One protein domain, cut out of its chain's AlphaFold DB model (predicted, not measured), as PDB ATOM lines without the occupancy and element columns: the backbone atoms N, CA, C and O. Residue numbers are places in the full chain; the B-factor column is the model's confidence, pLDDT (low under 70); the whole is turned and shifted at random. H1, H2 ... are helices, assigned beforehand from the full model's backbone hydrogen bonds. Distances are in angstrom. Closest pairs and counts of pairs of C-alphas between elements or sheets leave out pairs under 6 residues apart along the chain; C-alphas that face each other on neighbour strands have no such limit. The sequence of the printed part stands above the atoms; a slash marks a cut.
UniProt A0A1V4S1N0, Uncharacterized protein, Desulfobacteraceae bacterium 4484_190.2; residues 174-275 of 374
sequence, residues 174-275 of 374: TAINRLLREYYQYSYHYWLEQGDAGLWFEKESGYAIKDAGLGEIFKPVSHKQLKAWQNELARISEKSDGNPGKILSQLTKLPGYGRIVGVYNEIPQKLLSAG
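AT A GLANCE: This is residues 174 to 275 of the 374 residues of an uncharacterized protein of Desulfobacteraceae bacterium 4484_190.2 (UniProt A0A1V4S1N0). The domain is a long rod made of three lengthwise passes of two helices each: H1 and H2 run out along it, H3 and H4 come back, and H5 and H6 run out again. H1, H4 and H5 pack together in one half; in the other half H3 packs on both H2 and H6. The printed part has 102 residues with six named helices, H1 to H6 in chain order, and no named strand; its class is all helix. It is loose, with a radius of gyration of the C-alphas of 16.1 A, and spans 49 by 19 by 19 A.

HOW THE PARTS SIT: Start at H1, residues 174 to 193, which touches H4, residues 223 to 239, at a shallow tilt of 21 degrees, opposite ways; look at C-alphas 188 and 226, their closest, 6.0 A apart. With residues 174 to 181 alone, H1 touches H5, residues 244 to 251; their closest C-alphas, 177 and 248, are 5.8 A apart. H4 and H5 form a helical hairpin, closest at C-alphas 236 and 247, 6.3 A apart. H2, residues 197 to 205, touches H3, residues 215 to 221, at a steep tilt of 51 degrees, with C-alphas 198 and 218 closest at 5.5 A. H3 touches H6, residues 257 to 274, at a shallow tilt of 17 degrees, opposite ways, closest at C-alphas 217 and 267, 6.5 A apart. H1 and H6 only just touch, with 3 pairs of C-alphas within 8 A, the closest being 187 and 257 at 5.5 A. H2 and H6 are apart. Every O i to N i+4 pair is within hydrogen-bond range in H1, H2 and H5, against 11 of 13 in H4, 12 of 14 in H6 and 1 of 3 in H3, where 2 of 4 O i to N i+3 pairs are.

IN THESE COORDINATES: Find C-alpha 174 at (207.160, -32.496, 50.387); from there H1 runs 28.5 A. H4 runs 24.1 A. H6 runs 25.7 A to C-alpha 274 at (249.196, -17.146, 45.799), with a kink of 33 degrees near residue 268.

THE WHOLE: The C-alphas of Gly 206 and Asn 243 are the two farthest apart, 49.8 A. The printed part has no cut and no long link, and no printed residue is under 70 in pLDDT.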
ATOM      1  N   THR A 174     207.521 -33.867  50.021       94.81
ATOM      2  CA  THR A 174     207.160 -32.496  50.387       94.81
ATOM      3  C   THR A 174     207.826 -32.052  51.687       94.81
ATOM      4  O   THR A 174     208.385 -30.954  51.719       94.81
ATOM      5  N   ALA A 175     207.835 -32.888  52.732       97.19
ATOM      6  CA  ALA A 175     208.421 -32.532  54.029       97.19
ATOM      7  C   ALA A 175     209.934 -32.266  53.924       97.19
ATOM      8  O   ALA A 175     210.413 -31.206  54.332       97.19
ATOM      9  N   ILE A 176     210.683 -33.167  53.273       97.50
ATOM     10  CA  ILE A 176     212.122 -32.969  53.041       97.50
ATOM     11  C   ILE A 176     212.398 -31.746  52.157       97.50
ATOM     12  O   ILE A 176     213.333 -30.993  52.423       97.50
ATOM     13  N   ASN A 177     211.569 -31.488  51.140       96.88
ATOM     14  CA  ASN A 177     211.716 -30.304  50.296       96.88
ATOM     15  C   ASN A 177     211.539 -29.009  51.091       96.88
ATOM     16  O   ASN A 177     212.300 -28.063  50.887       96.88
ATOM     17  N   ARG A 178     210.556 -28.957  51.997       96.75
ATOM     18  CA  ARG A 178     210.344 -27.804  52.882       96.75
ATOM     19  C   ARG A 178     211.524 -27.608  53.824       96.75
ATOM     20  O   ARG A 178     212.033 -26.495  53.904       96.75
ATOM     21  N   LEU A 179     211.992 -28.680  54.468       98.25
ATOM     22  CA  LEU A 179     213.155 -28.623  55.354       98.25
ATOM     23  C   LEU A 179     214.405 -28.120  54.622       98.25
ATOM     24  O   LEU A 179     215.082 -27.222  55.109       98.25
ATOM     25  N   LEU A 180     214.711 -28.664  53.440       97.94
ATOM     26  CA  LEU A 180     215.895 -28.249  52.685       97.94
ATOM     27  C   LEU A 180     215.802 -26.807  52.192       97.94
ATOM     28  O   LEU A 180     216.815 -26.114  52.169       97.94
ATOM     29  N   ARG A 181     214.612 -26.340  51.797       97.00
ATOM     30  CA  ARG A 181     214.414 -24.930  51.430       97.00
ATOM     31  C   ARG A 181     214.715 -24.011  52.606       97.00
ATOM     32  O   ARG A 181     215.498 -23.085  52.425       97.00
ATOM     33  N   GLU A 182     214.164 -24.318  53.778       97.44
ATOM     34  CA  GLU A 182     214.432 -23.574  55.014       97.44
ATOM     35  C   GLU A 182     215.931 -23.588  55.343       97.44
ATOM     36  O   GLU A 182     216.541 -22.545  55.547       97.44
ATOM     37  N   TYR A 183     216.564 -24.764  55.272       97.94
ATOM     38  CA  TYR A 183     217.999 -24.934  55.498       97.94
ATOM     39  C   TYR A 183     218.857 -24.072  54.562       97.94
ATOM     40  O   TYR A 183     219.786 -23.407  55.024       97.94
ATOM     41  N   TYR A 184     218.576 -24.061  53.254       98.00
ATOM     42  CA  TYR A 184     219.345 -23.251  52.304       98.00
ATOM     43  C   TYR A 184     219.072 -21.759  52.468       98.00
ATOM     44  O   TYR A 184     220.010 -20.966  52.400       98.00
ATOM     45  N   GLN A 185     217.816 -21.374  52.698       96.94
ATOM     46  CA  GLN A 185     217.448 -19.985  52.950       96.94
ATOM     47  C   GLN A 185     218.178 -19.455  54.183       96.94
ATOM     48  O   GLN A 185     218.842 -18.423  54.089       96.94
ATOM     49  N   TYR A 186     218.131 -20.207  55.283       97.00
ATOM     50  CA  TYR A 186     218.851 -19.897  56.511       97.00
ATOM     51  C   TYR A 186     220.359 -19.818  56.269       97.00
ATOM     52  O   TYR A 186     220.991 -18.823  56.607       97.00
ATOM     53  N   SER A 187     220.938 -20.832  55.613       96.62
ATOM     54  CA  SER A 187     222.379 -20.883  55.337       96.62
ATOM     55  C   SER A 187     222.851 -19.658  54.551       96.62
ATOM     56  O   SER A 187     223.832 -19.027  54.930       96.62
ATOM     57  N   TYR A 188     222.173 -19.302  53.456       97.31
ATOM     58  CA  TYR A 188     222.584 -18.157  52.642       97.31
ATOM     59  C   TYR A 188     222.337 -16.826  53.336       97.31
ATOM     60  O   TYR A 188     223.160 -15.928  53.191       97.31
ATOM     61  N   HIS A 189     221.238 -16.699  54.082       96.25
ATOM     62  CA  HIS A 189     220.970 -15.503  54.870       96.25
ATOM     63  C   HIS A 189     222.064 -15.289  55.918       96.25
ATOM     64  O   HIS A 189     222.700 -14.240  55.900       96.25
ATOM     65  N   TYR A 190     222.376 -16.323  56.702       95.50
ATOM     66  CA  TYR A 190     223.433 -16.300  57.708       95.50
ATOM     67  C   TYR A 190     224.772 -15.804  57.141       95.50
ATOM     68  O   TYR A 190     225.390 -14.906  57.709       95.50
ATOM     69  N   TRP A 191     225.215 -16.356  56.002       95.62
ATOM     70  CA  TRP A 191     226.480 -15.948  55.375       95.62
ATOM     71  C   TRP A 191     226.431 -14.545  54.762       95.62
ATOM     72  O   TRP A 191     227.454 -13.874  54.739       95.62
ATOM     73  N   LEU A 192     225.270 -14.093  54.279       95.88
ATOM     74  CA  LEU A 192     225.086 -12.738  53.743       95.88
ATOM     75  C   LEU A 192     225.021 -11.657  54.829       95.88
ATOM     76  O   LEU A 192     225.275 -10.492  54.524       95.88
ATOM     77  N   GLU A 193     224.640 -12.024  56.054       94.56
ATOM     78  CA  GLU A 193     224.701 -11.145  57.225       94.56
ATOM     79  C   GLU A 193     226.128 -10.968  57.747       94.56
ATOM     80  O   GLU A 193     226.426  -9.965  58.397       94.56
ATOM     81  N   GLN A 194     227.026 -11.908  57.439       91.06
ATOM     82  CA  GLN A 194     228.445 -11.725  57.711       91.06
ATOM     83  C   GLN A 194     229.062 -10.699  56.747       91.06
ATOM     84  O   GLN A 194     228.491 -10.343  55.720       91.06
ATOM     85  N   GLY A 195     230.255 -10.201  57.075       88.44
ATOM     86  CA  GLY A 195     231.024  -9.387  56.133       88.44
ATOM     87  C   GLY A 195     231.495 -10.210  54.929       88.44
ATOM     88  O   GLY A 195     231.866 -11.374  55.082       88.44
ATOM     89  N   ASP A 196     231.545  -9.597  53.740       92.81
ATOM     90  CA  ASP A 196     232.099 -10.261  52.555       92.81
ATOM     91  C   ASP A 196     233.576 -10.598  52.799       92.81
ATOM     92  O   ASP A 196     234.396  -9.711  53.052       92.81
ATOM     93  N   ALA A 197     233.906 -11.889  52.721       91.94
ATOM     94  CA  ALA A 197     235.227 -12.407  53.058       91.94
ATOM     95  C   ALA A 197     236.361 -11.763  52.248       91.94
ATOM     96  O   ALA A 197     237.458 -11.570  52.773       91.94
ATOM     97  N   GLY A 198     236.106 -11.442  50.975       92.25
ATOM     98  CA  GLY A 198     237.097 -10.800  50.125       92.25
ATOM     99  C   GLY A 198     237.319  -9.349  50.538       92.25
ATOM    100  O   GLY A 198     238.451  -8.945  50.787       92.25
ATOM    101  N   LEU A 199     236.237  -8.580  50.688       91.69
ATOM    102  CA  LEU A 199     236.325  -7.175  51.109       91.69
ATOM    103  C   LEU A 199     236.963  -7.024  52.495       91.69
ATOM    104  O   LEU A 199     237.734  -6.094  52.731       91.69
ATOM    105  N   TRP A 200     236.653  -7.944  53.411       91.69
ATOM    106  CA  TRP A 200     237.294  -7.989  54.720       91.69
ATOM    107  C   TRP A 200     238.805  -8.218  54.585       91.69
ATOM    108  O   TRP A 200     239.592  -7.483  55.180       91.69
ATOM    109  N   PHE A 201     239.216  -9.181  53.754       90.62
ATOM    110  CA  PHE A 201     240.630  -9.486  53.549       90.62
ATOM    111  C   PHE A 201     241.393  -8.329  52.889       90.62
ATOM    112  O   PHE A 201     242.519  -8.048  53.293       90.62
ATOM    113  N   GLU A 202     240.802  -7.620  51.918       90.94
ATOM    114  CA  GLU A 202     241.418  -6.422  51.320       90.94
ATOM    115  C   GLU A 202     241.707  -5.354  52.375       90.94
ATOM    116  O   GLU A 202     242.802  -4.791  52.417       90.94
ATOM    117  N   LYS A 203     240.733  -5.108  53.258       87.25
ATOM    118  CA  LYS A 203     240.862  -4.135  54.343       87.25
ATOM    119  C   LYS A 203     241.960  -4.529  55.331       87.25
ATOM    120  O   LYS A 203     242.731  -3.665  55.735       87.25
ATOM    121  N   GLU A 204     242.013  -5.799  55.725       83.56
ATOM    122  CA  GLU A 204     242.934  -6.266  56.768       83.56
ATOM    123  C   GLU A 204     244.363  -6.469  56.250       83.56
ATOM    124  O   GLU A 204     245.330  -6.205  56.959       83.56
ATOM    125  N   SER A 205     244.515  -6.922  55.003       83.12
ATOM    126  CA  SER A 205     245.828  -7.161  54.395       83.12
ATOM    127  C   SER A 205     246.444  -5.912  53.758       83.12
ATOM    128  O   SER A 205     247.653  -5.879  53.541       83.12
ATOM    129  N   GLY A 206     245.631  -4.905  53.419       83.81
ATOM    130  CA  GLY A 206     246.060  -3.731  52.655       83.81
ATOM    131  C   GLY A 206     246.311  -4.008  51.166       83.81
ATOM    132  O   GLY A 206     246.736  -3.103  50.448       83.81
ATOM    133  N   TYR A 207     246.047  -5.229  50.684       83.56
ATOM    134  CA  TYR A 207     246.186  -5.608  49.279       83.56
ATOM    135  C   TYR A 207     244.825  -5.657  48.595       83.56
ATOM    136  O   TYR A 207     243.920  -6.360  49.042       83.56
ATOM    137  N   ALA A 208     244.697  -4.985  47.453       85.12
ATOM    138  CA  ALA A 208     243.529  -5.155  46.600       85.12
ATOM    139  C   ALA A 208     243.522  -6.566  45.982       85.12
ATOM    140  O   ALA A 208     244.486  -6.985  45.336       85.12
ATOM    141  N   ILE A 209     242.408  -7.293  46.120       84.44
ATOM    142  CA  ILE A 209     242.220  -8.661  45.612       84.44
ATOM    143  C   ILE A 209     242.403  -8.713  44.101       84.44
ATOM    144  O   ILE A 209     242.931  -9.694  43.577       84.44
ATOM    145  N   LYS A 210     241.945  -7.674  43.392       81.25
ATOM    146  CA  LYS A 210     242.089  -7.584  41.934       81.25
ATOM    147  C   LYS A 210     243.553  -7.497  41.525       81.25
ATOM    148  O   LYS A 210     243.967  -8.245  40.645       81.25
ATOM    149  N   ASP A 211     244.314  -6.639  42.192       79.38
ATOM    150  CA  ASP A 211     245.717  -6.381  41.862       79.38
ATOM    151  C   ASP A 211     246.597  -7.584  42.221       79.38
ATOM    152  O   ASP A 211     247.538  -7.911  41.504       79.38
ATOM    153  N   ALA A 212     246.235  -8.300  43.289       78.75
ATOM    154  CA  ALA A 212     246.900  -9.523  43.728       78.75
ATOM    155  C   ALA A 212     246.415 -10.802  43.005       78.75
ATOM    156  O   ALA A 212     246.881 -11.895  43.317       78.75
ATOM    157  N   GLY A 213     245.463 -10.709  42.065       85.00
ATOM    158  CA  GLY A 213     244.942 -11.876  41.337       85.00
ATOM    159  C   GLY A 213     244.169 -12.886  42.202       85.00
ATOM    160  O   GLY A 213     243.981 -14.032  41.800       85.00
ATOM    161  N   LEU A 214     243.683 -12.477  43.379       91.12
ATOM    162  CA  LEU A 214     243.050 -13.357  44.375       91.12
ATOM    163  C   LEU A 214     241.543 -13.554  44.144       91.12
ATOM    164  O   LEU A 214     240.880 -14.263  44.901       91.12
ATOM    165  N   GLY A 215     240.970 -12.932  43.108       90.38
ATOM    166  CA  GLY A 215     239.519 -12.883  42.895       90.38
ATOM    167  C   GLY A 215     238.847 -14.258  42.847       90.38
ATOM    168  O   GLY A 215     237.789 -14.450  43.445       90.38
ATOM    169  N   GLU A 216     239.477 -15.241  42.200       93.62
ATOM    170  CA  GLU A 216     238.923 -16.599  42.094       93.62
ATOM    171  C   GLU A 216     238.968 -17.380  43.421       93.62
ATOM    172  O   GLU A 216     238.178 -18.305  43.597       93.62
ATOM    173  N   ILE A 217     239.818 -16.988  44.382       95.94
ATOM    174  CA  ILE A 217     239.885 -17.611  45.716       95.94
ATOM    175  C   ILE A 217     238.624 -17.277  46.523       95.94
ATOM    176  O   ILE A 217     238.022 -18.165  47.124       95.94
ATOM    177  N   PHE A 218     238.197 -16.010  46.491       95.50
ATOM    178  CA  PHE A 218     237.074 -15.507  47.293       95.50
ATOM    179  C   PHE A 218     235.720 -15.586  46.587       95.50
ATOM    180  O   PHE A 218     234.676 -15.618  47.238       95.50
ATOM    181  N   LYS A 219     235.706 -15.653  45.252       94.75
ATOM    182  CA  LYS A 219     234.481 -15.720  44.443       94.75
ATOM    183  C   LYS A 219     233.432 -16.719  44.955       94.75
ATOM    184  O   LYS A 219     232.267 -16.313  45.000       94.75
ATOM    185  N   PRO A 220     233.768 -17.955  45.381       95.56
ATOM    186  CA  PRO A 220     232.754 -18.908  45.827       95.56
ATOM    187  C   PRO A 220     232.053 -18.520  47.140       95.56
ATOM    188  O   PRO A 220     230.937 -18.973  47.362       95.56
ATOM    189  N   VAL A 221     232.672 -17.687  47.985       95.38
ATOM    190  CA  VAL A 221     232.090 -17.185  49.250       95.38
ATOM    191  C   VAL A 221     231.666 -15.716  49.168       95.38
ATOM    192  O   VAL A 221     231.204 -15.145  50.146       95.38
ATOM    193  N   SER A 222     231.792 -15.095  47.991       95.69
ATOM    194  CA  SER A 222     231.388 -13.703  47.787       95.69
ATOM    195  C   SER A 222     229.880 -13.513  47.950       95.69
ATOM    196  O   SER A 222     229.072 -14.360  47.547       95.69
ATOM    197  N   HIS A 223     229.469 -12.331  48.414       96.44
ATOM    198  CA  HIS A 223     228.051 -11.974  48.530       96.44
ATOM    199  C   HIS A 223     227.326 -12.044  47.184       96.44
ATOM    200  O   HIS A 223     226.144 -12.384  47.120       96.44
ATOM    201  N   LYS A 224     228.029 -11.765  46.079       96.50
ATOM    202  CA  LYS A 224     227.486 -11.927  44.725       96.50
ATOM    203  C   LYS A 224     227.104 -13.383  44.446       96.50
ATOM    204  O   LYS A 224     226.031 -13.631  43.897       96.50
ATOM    205  N   GLN A 225     227.962 -14.333  44.817       96.94
ATOM    206  CA  GLN A 225     227.715 -15.756  44.610       96.94
ATOM    207  C   GLN A 225     226.612 -16.289  45.535       96.94
ATOM    208  O   GLN A 225     225.726 -17.005  45.066       96.94
ATOM    209  N   LEU A 226     226.613 -15.885  46.808       97.00
ATOM    210  CA  LEU A 226     225.569 -16.246  47.772       97.00
ATOM    211  C   LEU A 226     224.185 -15.747  47.322       97.00
ATOM    212  O   LEU A 226     223.231 -16.523  47.282       97.00
ATOM    213  N   LYS A 227     224.083 -14.490  46.858       97.31
ATOM    214  CA  LYS A 227     222.847 -13.940  46.265       97.31
ATOM    215  C   LYS A 227     222.417 -14.697  45.008       97.31
ATOM    216  O   LYS A 227     221.226 -14.901  44.788       97.31
ATOM    217  N   ALA A 228     223.363 -15.141  44.177       97.25
ATOM    218  CA  ALA A 228     223.041 -15.955  43.008       97.25
ATOM    219  C   ALA A 228     222.428 -17.310  43.405       97.25
ATOM    220  O   ALA A 228     221.454 -17.734  42.783       97.25
ATOM    221  N   TRP A 229     222.936 -17.961  44.457       97.06
ATOM    222  CA  TRP A 229     222.340 -19.194  44.982       97.06
ATOM    223  C   TRP A 229     220.985 -18.966  45.653       97.06
ATOM    224  O   TRP A 229     220.082 -19.775  45.454       97.06
ATOM    225  N   GLN A 230     220.807 -17.854  46.369       96.12
ATOM    226  CA  GLN A 230     219.512 -17.465  46.934       96.12
ATOM    227  C   GLN A 230     218.455 -17.258  45.833       96.12
ATOM    228  O   GLN A 230     217.335 -17.758  45.937       96.12
ATOM    229  N   ASN A 231     218.830 -16.599  44.733       95.56
ATOM    230  CA  ASN A 231     217.954 -16.425  43.574       95.56
ATOM    231  C   ASN A 231     217.641 -17.754  42.873       95.56
ATOM    232  O   ASN A 231     216.515 -17.963  42.423       95.56
ATOM    233  N   GLU A 232     218.615 -18.662  42.763       95.94
ATOM    234  CA  GLU A 232     218.362 -19.988  42.190       95.94
ATOM    235  C   GLU A 232     217.432 -20.816  43.084       95.94
ATOM    236  O   GLU A 232     216.512 -21.440  42.563       95.94
ATOM    237  N   LEU A 233     217.594 -20.754  44.412       95.81
ATOM    238  CA  LEU A 233     216.698 -21.405  45.372       95.81
ATOM    239  C   LEU A 233     215.238 -20.969  45.176       95.81
ATOM    240  O   LEU A 233     214.354 -21.825  45.123       95.81
ATOM    241  N   ALA A 234     214.989 -19.666  45.006       92.62
ATOM    242  CA  ALA A 234     213.645 -19.136  44.758       92.62
ATOM    243  C   ALA A 234     213.023 -19.701  43.463       92.62
ATOM    244  O   ALA A 234     211.851 -20.078  43.440       92.62
ATOM    245  N   ARG A 235     213.832 -19.853  42.405       92.56
ATOM    246  CA  ARG A 235     213.389 -20.340  41.086       92.56
ATOM    247  C   ARG A 235     213.105 -21.842  41.023       92.56
ATOM    248  O   ARG A 235     212.404 -22.280  40.112       92.56
ATOM    249  N   ILE A 236     213.630 -22.652  41.947       93.06
ATOM    250  CA  ILE A 236     213.429 -24.117  41.932       93.06
ATOM    251  C   ILE A 236     211.938 -24.479  41.985       93.06
ATOM    252  O   ILE A 236     211.505 -25.424  41.321       93.06
ATOM    253  N   SER A 237     211.144 -23.721  42.750       75.50
ATOM    254  CA  SER A 237     209.694 -23.937  42.857       75.50
ATOM    255  C   SER A 237     208.973 -23.702  41.530       75.50
ATOM    256  O   SER A 237     208.102 -24.488  41.169       75.50
ATOM    257  N   GLU A 238     209.368 -22.659  40.799       79.25
ATOM    258  CA  GLU A 238     208.765 -22.263  39.522       79.25
ATOM    259  C   GLU A 238     209.130 -23.243  38.398       79.25
ATOM    260  O   GLU A 238     208.276 -23.635  37.611       79.25
ATOM    261  N   LYS A 239     210.390 -23.696  38.348       79.38
ATOM    262  CA  LYS A 239     210.918 -24.565  37.275       79.38
ATOM    263  C   LYS A 239     210.468 -26.026  37.350       79.38
ATOM    264  O   LYS A 239     210.705 -26.783  36.411       79.38
ATOM    265  N   SER A 240     209.942 -26.463  38.491       80.12
ATOM    266  CA  SER A 240     209.708 -27.889  38.753       80.12
ATOM    267  C   SER A 240     208.262 -28.335  38.531       80.12
ATOM    268  O   SER A 240     207.960 -29.498  38.802       80.12
ATOM    269  N   ASP A 241     207.375 -27.441  38.076       78.69
ATOM    270  CA  ASP A 241     205.933 -27.686  37.888       78.69
ATOM    271  C   ASP A 241     205.257 -28.297  39.133       78.69
ATOM    272  O   ASP A 241     204.348 -29.119  39.040       78.69
ATOM    273  N   GLY A 242     205.770 -27.978  40.326       78.25
ATOM    274  CA  GLY A 242     205.302 -28.555  41.587       78.25
ATOM    275  C   GLY A 242     205.669 -30.026  41.834       78.25
ATOM    276  O   GLY A 242     205.287 -30.555  42.872       78.25
ATOM    277  N   ASN A 243     206.429 -30.696  40.955       88.19
ATOM    278  CA  ASN A 243     206.824 -32.095  41.150       88.19
ATOM    279  C   ASN A 243     207.844 -32.240  42.306       88.19
ATOM    280  O   ASN A 243     208.983 -31.776  42.168       88.19
ATOM    281  N   PRO A 244     207.505 -32.936  43.414       89.56
ATOM    282  CA  PRO A 244     208.379 -33.015  44.586       89.56
ATOM    283  C   PRO A 244     209.735 -33.683  44.320       89.56
ATOM    284  O   PRO A 244     210.744 -33.265  44.886       89.56
ATOM    285  N   GLY A 245     209.792 -34.678  43.429       90.81
ATOM    286  CA  GLY A 245     211.041 -35.352  43.060       90.81
ATOM    287  C   GLY A 245     211.989 -34.459  42.262       90.81
ATOM    288  O   GLY A 245     213.188 -34.410  42.551       90.81
ATOM    289  N   LYS A 246     211.462 -33.690  41.297       91.19
ATOM    290  CA  LYS A 246     212.253 -32.693  40.552       91.19
ATOM    291  C   LYS A 246     212.786 -31.602  41.480       91.19
ATOM    292  O   LYS A 246     213.966 -31.264  41.386       91.19
ATOM    293  N   ILE A 247     211.949 -31.111  42.400       94.00
ATOM    294  CA  ILE A 247     212.344 -30.113  43.406       94.00
ATOM    295  C   ILE A 247     213.513 -30.646  44.241       94.00
ATOM    296  O   ILE A 247     214.545 -29.982  44.322       94.00
ATOM    297  N   LEU A 248     213.395 -31.856  44.799       94.06
ATOM    298  CA  LEU A 248     214.446 -32.447  45.631       94.06
ATOM    299  C   LEU A 248     215.754 -32.623  44.844       94.06
ATOM    300  O   LEU A 248     216.838 -32.277  45.322       94.06
ATOM    301  N   SER A 249     215.662 -33.090  43.597       91.94
ATOM    302  CA  SER A 249     216.819 -33.245  42.708       91.94
ATOM    303  C   SER A 249     217.529 -31.918  42.400       91.94
ATOM    304  O   SER A 249     218.749 -31.889  42.243       91.94
ATOM    305  N   GLN A 250     216.799 -30.802  42.317       94.00
ATOM    306  CA  GLN A 250     217.403 -29.479  42.136       94.00
ATOM    307  C   GLN A 250     217.983 -28.931  43.447       94.00
ATOM    308  O   GLN A 250     219.122 -28.466  43.453       94.00
ATOM    309  N   LEU A 251     217.252 -29.051  44.562       95.69
ATOM    310  CA  LEU A 251     217.708 -28.616  45.888       95.69
ATOM    311  C   LEU A 251     219.024 -29.291  46.278       95.69
ATOM    312  O   LEU A 251     219.925 -28.653  46.805       95.69
ATOM    313  N   THR A 252     219.183 -30.574  45.976       92.81
ATOM    314  CA  THR A 252     220.384 -31.347  46.331       92.81
ATOM    315  C   THR A 252     221.667 -30.938  45.594       92.81
ATOM    316  O   THR A 252     222.758 -31.361  45.999       92.81
ATOM    317  N   LYS A 253     221.562 -30.112  44.543       93.38
ATOM    318  CA  LYS A 253     222.700 -29.567  43.780       93.38
ATOM    319  C   LYS A 253     223.235 -28.255  44.356       93.38
ATOM    320  O   LYS A 253     224.357 -27.866  44.030       93.38
ATOM    321  N   LEU A 254     222.438 -27.575  45.176       95.94
ATOM    322  CA  LEU A 254     222.837 -26.335  45.823       95.94
ATOM    323  C   LEU A 254     223.926 -26.590  46.888       95.94
ATOM    324  O   LEU A 254     223.965 -27.665  47.492       95.94
ATOM    325  N   PRO A 255     224.852 -25.641  47.107       95.31
ATOM    326  CA  PRO A 255     225.852 -25.757  48.161       95.31
ATOM    327  C   PRO A 255     225.237 -25.473  49.535       95.31
ATOM    328  O   PRO A 255     224.791 -24.366  49.810       95.31
ATOM    329  N   GLY A 256     225.243 -26.477  50.412       95.06
ATOM    330  CA  GLY A 256     224.841 -26.301  51.805       95.06
ATOM    331  C   GLY A 256     225.888 -25.578  52.651       95.06
ATOM    332  O   GLY A 256     227.022 -25.345  52.219       95.06
ATOM    333  N   TYR A 257     225.513 -25.304  53.897       95.88
ATOM    334  CA  TYR A 257     226.349 -24.702  54.930       95.88
ATOM    335  C   TYR A 257     227.743 -25.336  55.017       95.88
ATOM    336  O   TYR A 257     228.748 -24.650  54.854       95.88
ATOM    337  N   GLY A 258     227.825 -26.661  55.186       93.50
ATOM    338  CA  GLY A 258     229.104 -27.359  55.337       93.50
ATOM    339  C   GLY A 258     230.015 -27.255  54.110       93.50
ATOM    340  O   GLY A 258     231.234 -27.258  54.254       93.50
ATOM    341  N   ARG A 259     229.455 -27.113  52.898       94.75
ATOM    342  CA  ARG A 259     230.263 -26.872  51.692       94.75
ATOM    343  C   ARG A 259     230.860 -25.466  51.702       94.75
ATOM    344  O   ARG A 259     232.009 -25.317  51.307       94.75
ATOM    345  N   ILE A 260     230.107 -24.467  52.165       96.06
ATOM    346  CA  ILE A 260     230.599 -23.091  52.325       96.06
ATOM    347  C   ILE A 260     231.710 -23.051  53.381       96.06
ATOM    348  O   ILE A 260     232.786 -22.534  53.091       96.06
ATOM    349  N   VAL A 261     231.510 -23.693  54.540       96.25
ATOM    350  CA  VAL A 261     232.556 -23.871  55.571       96.25
ATOM    351  C   VAL A 261     233.814 -24.513  54.978       96.25
ATOM    352  O   VAL A 261     234.922 -24.051  55.231       96.25
ATOM    353  N   GLY A 262     233.651 -25.542  54.138       95.75
ATOM    354  CA  GLY A 262     234.764 -26.175  53.430       95.75
ATOM    355  C   GLY A 262     235.552 -25.196  52.555       95.75
ATOM    356  O   GLY A 262     236.778 -25.226  52.574       95.75
ATOM    357  N   VAL A 263     234.876 -24.277  51.854       96.38
ATOM    358  CA  VAL A 263     235.572 -23.237  51.081       96.38
ATOM    359  C   VAL A 263     236.367 -22.309  51.997       96.38
ATOM    360  O   VAL A 263     237.532 -22.060  51.702       96.38
ATOM    361  N   TYR A 264     235.785 -21.841  53.109       96.38
ATOM    362  CA  TYR A 264     236.517 -21.036  54.096       96.38
ATOM    363  C   TYR A 264     237.777 -21.757  54.596       96.38
ATOM    364  O   TYR A 264     238.839 -21.142  54.647       96.38
ATOM    365  N   ASN A 265     237.688 -23.063  54.870       96.19
ATOM    366  CA  ASN A 265     238.828 -23.874  55.316       96.19
ATOM    367  C   ASN A 265     239.942 -23.995  54.253       96.19
ATOM    368  O   ASN A 265     241.117 -24.125  54.582       96.19
ATOM    369  N   GLU A 266     239.598 -23.936  52.963       97.50
ATOM    370  CA  GLU A 266     240.568 -24.024  51.863       97.50
ATOM    371  C   GLU A 266     241.272 -22.693  51.547       97.50
ATOM    372  O   GLU A 266     242.382 -22.700  51.003       97.50
ATOM    373  N   ILE A 267     240.640 -21.549  51.840       97.25
ATOM    374  CA  ILE A 267     241.166 -20.219  51.484       97.25
ATOM    375  C   ILE A 267     242.575 -19.963  52.047       97.25
ATOM    376  O   ILE A 267     243.423 -19.549  51.254       97.25
ATOM    377  N   PRO A 268     242.901 -20.249  53.327       96.69
ATOM    378  CA  PRO A 268     244.246 -20.027  53.866       96.69
ATOM    379  C   PRO A 268     245.365 -20.671  53.037       96.69
ATOM    380  O   PRO A 268     246.401 -20.057  52.793       96.69
ATOM    381  N   GLN A 269     245.154 -21.898  52.554       96.69
ATOM    382  CA  GLN A 269     246.153 -22.615  51.754       96.69
ATOM    383  C   GLN A 269     246.261 -22.056  50.329       96.69
ATOM    384  O   GLN A 269     247.354 -21.999  49.755       96.69
ATOM    385  N   LYS A 270     245.142 -21.592  49.760       96.75
ATOM    386  CA  LYS A 270     245.137 -20.892  48.468       96.75
ATOM    387  C   LYS A 270     245.871 -19.555  48.564       96.75
ATOM    388  O   LYS A 270     246.654 -19.244  47.674       96.75
ATOM    389  N   LEU A 271     245.685 -18.815  49.659       95.75
ATOM    390  CA  LEU A 271     246.408 -17.572  49.943       95.75
ATOM    391  C   LEU A 271     247.913 -17.809  50.114       95.75
ATOM    392  O   LEU A 271     248.705 -17.098  49.502       95.75
ATOM    393  N   LEU A 272     248.304 -18.850  50.859       94.94
ATOM    394  CA  LEU A 272     249.709 -19.247  50.992       94.94
ATOM    395  C   LEU A 272     250.371 -19.484  49.632       94.94
ATOM    396  O   LEU A 272     251.499 -19.056  49.408       94.94
ATOM    397  N   SER A 273     249.657 -20.161  48.731       94.69
ATOM    398  CA  SER A 273     250.159 -20.509  47.399       94.69
ATOM    399  C   SER A 273     250.170 -19.326  46.427       94.69
ATOM    400  O   SER A 273     250.918 -19.352  45.455       94.69
ATOM    401  N   ALA A 274     249.327 -18.319  46.660       93.31
ATOM    402  CA  ALA A 274     249.196 -17.146  45.799       93.31
ATOM    403  C   ALA A 274     250.181 -16.019  46.145       93.31
ATOM    404  O   ALA A 274     250.357 -15.105  45.341       93.31
ATOM    405  N   GLY A 275     250.805 -16.061  47.327       89.56
ATOM    406  CA  GLY A 275     251.838 -15.100  47.711       89.56
ATOM    407  C   GLY A 275     253.024 -15.124  46.745       89.56
ATOM    408  O   GLY A 275     253.433 -16.183  46.268       89.56
TER     409      GLY A 275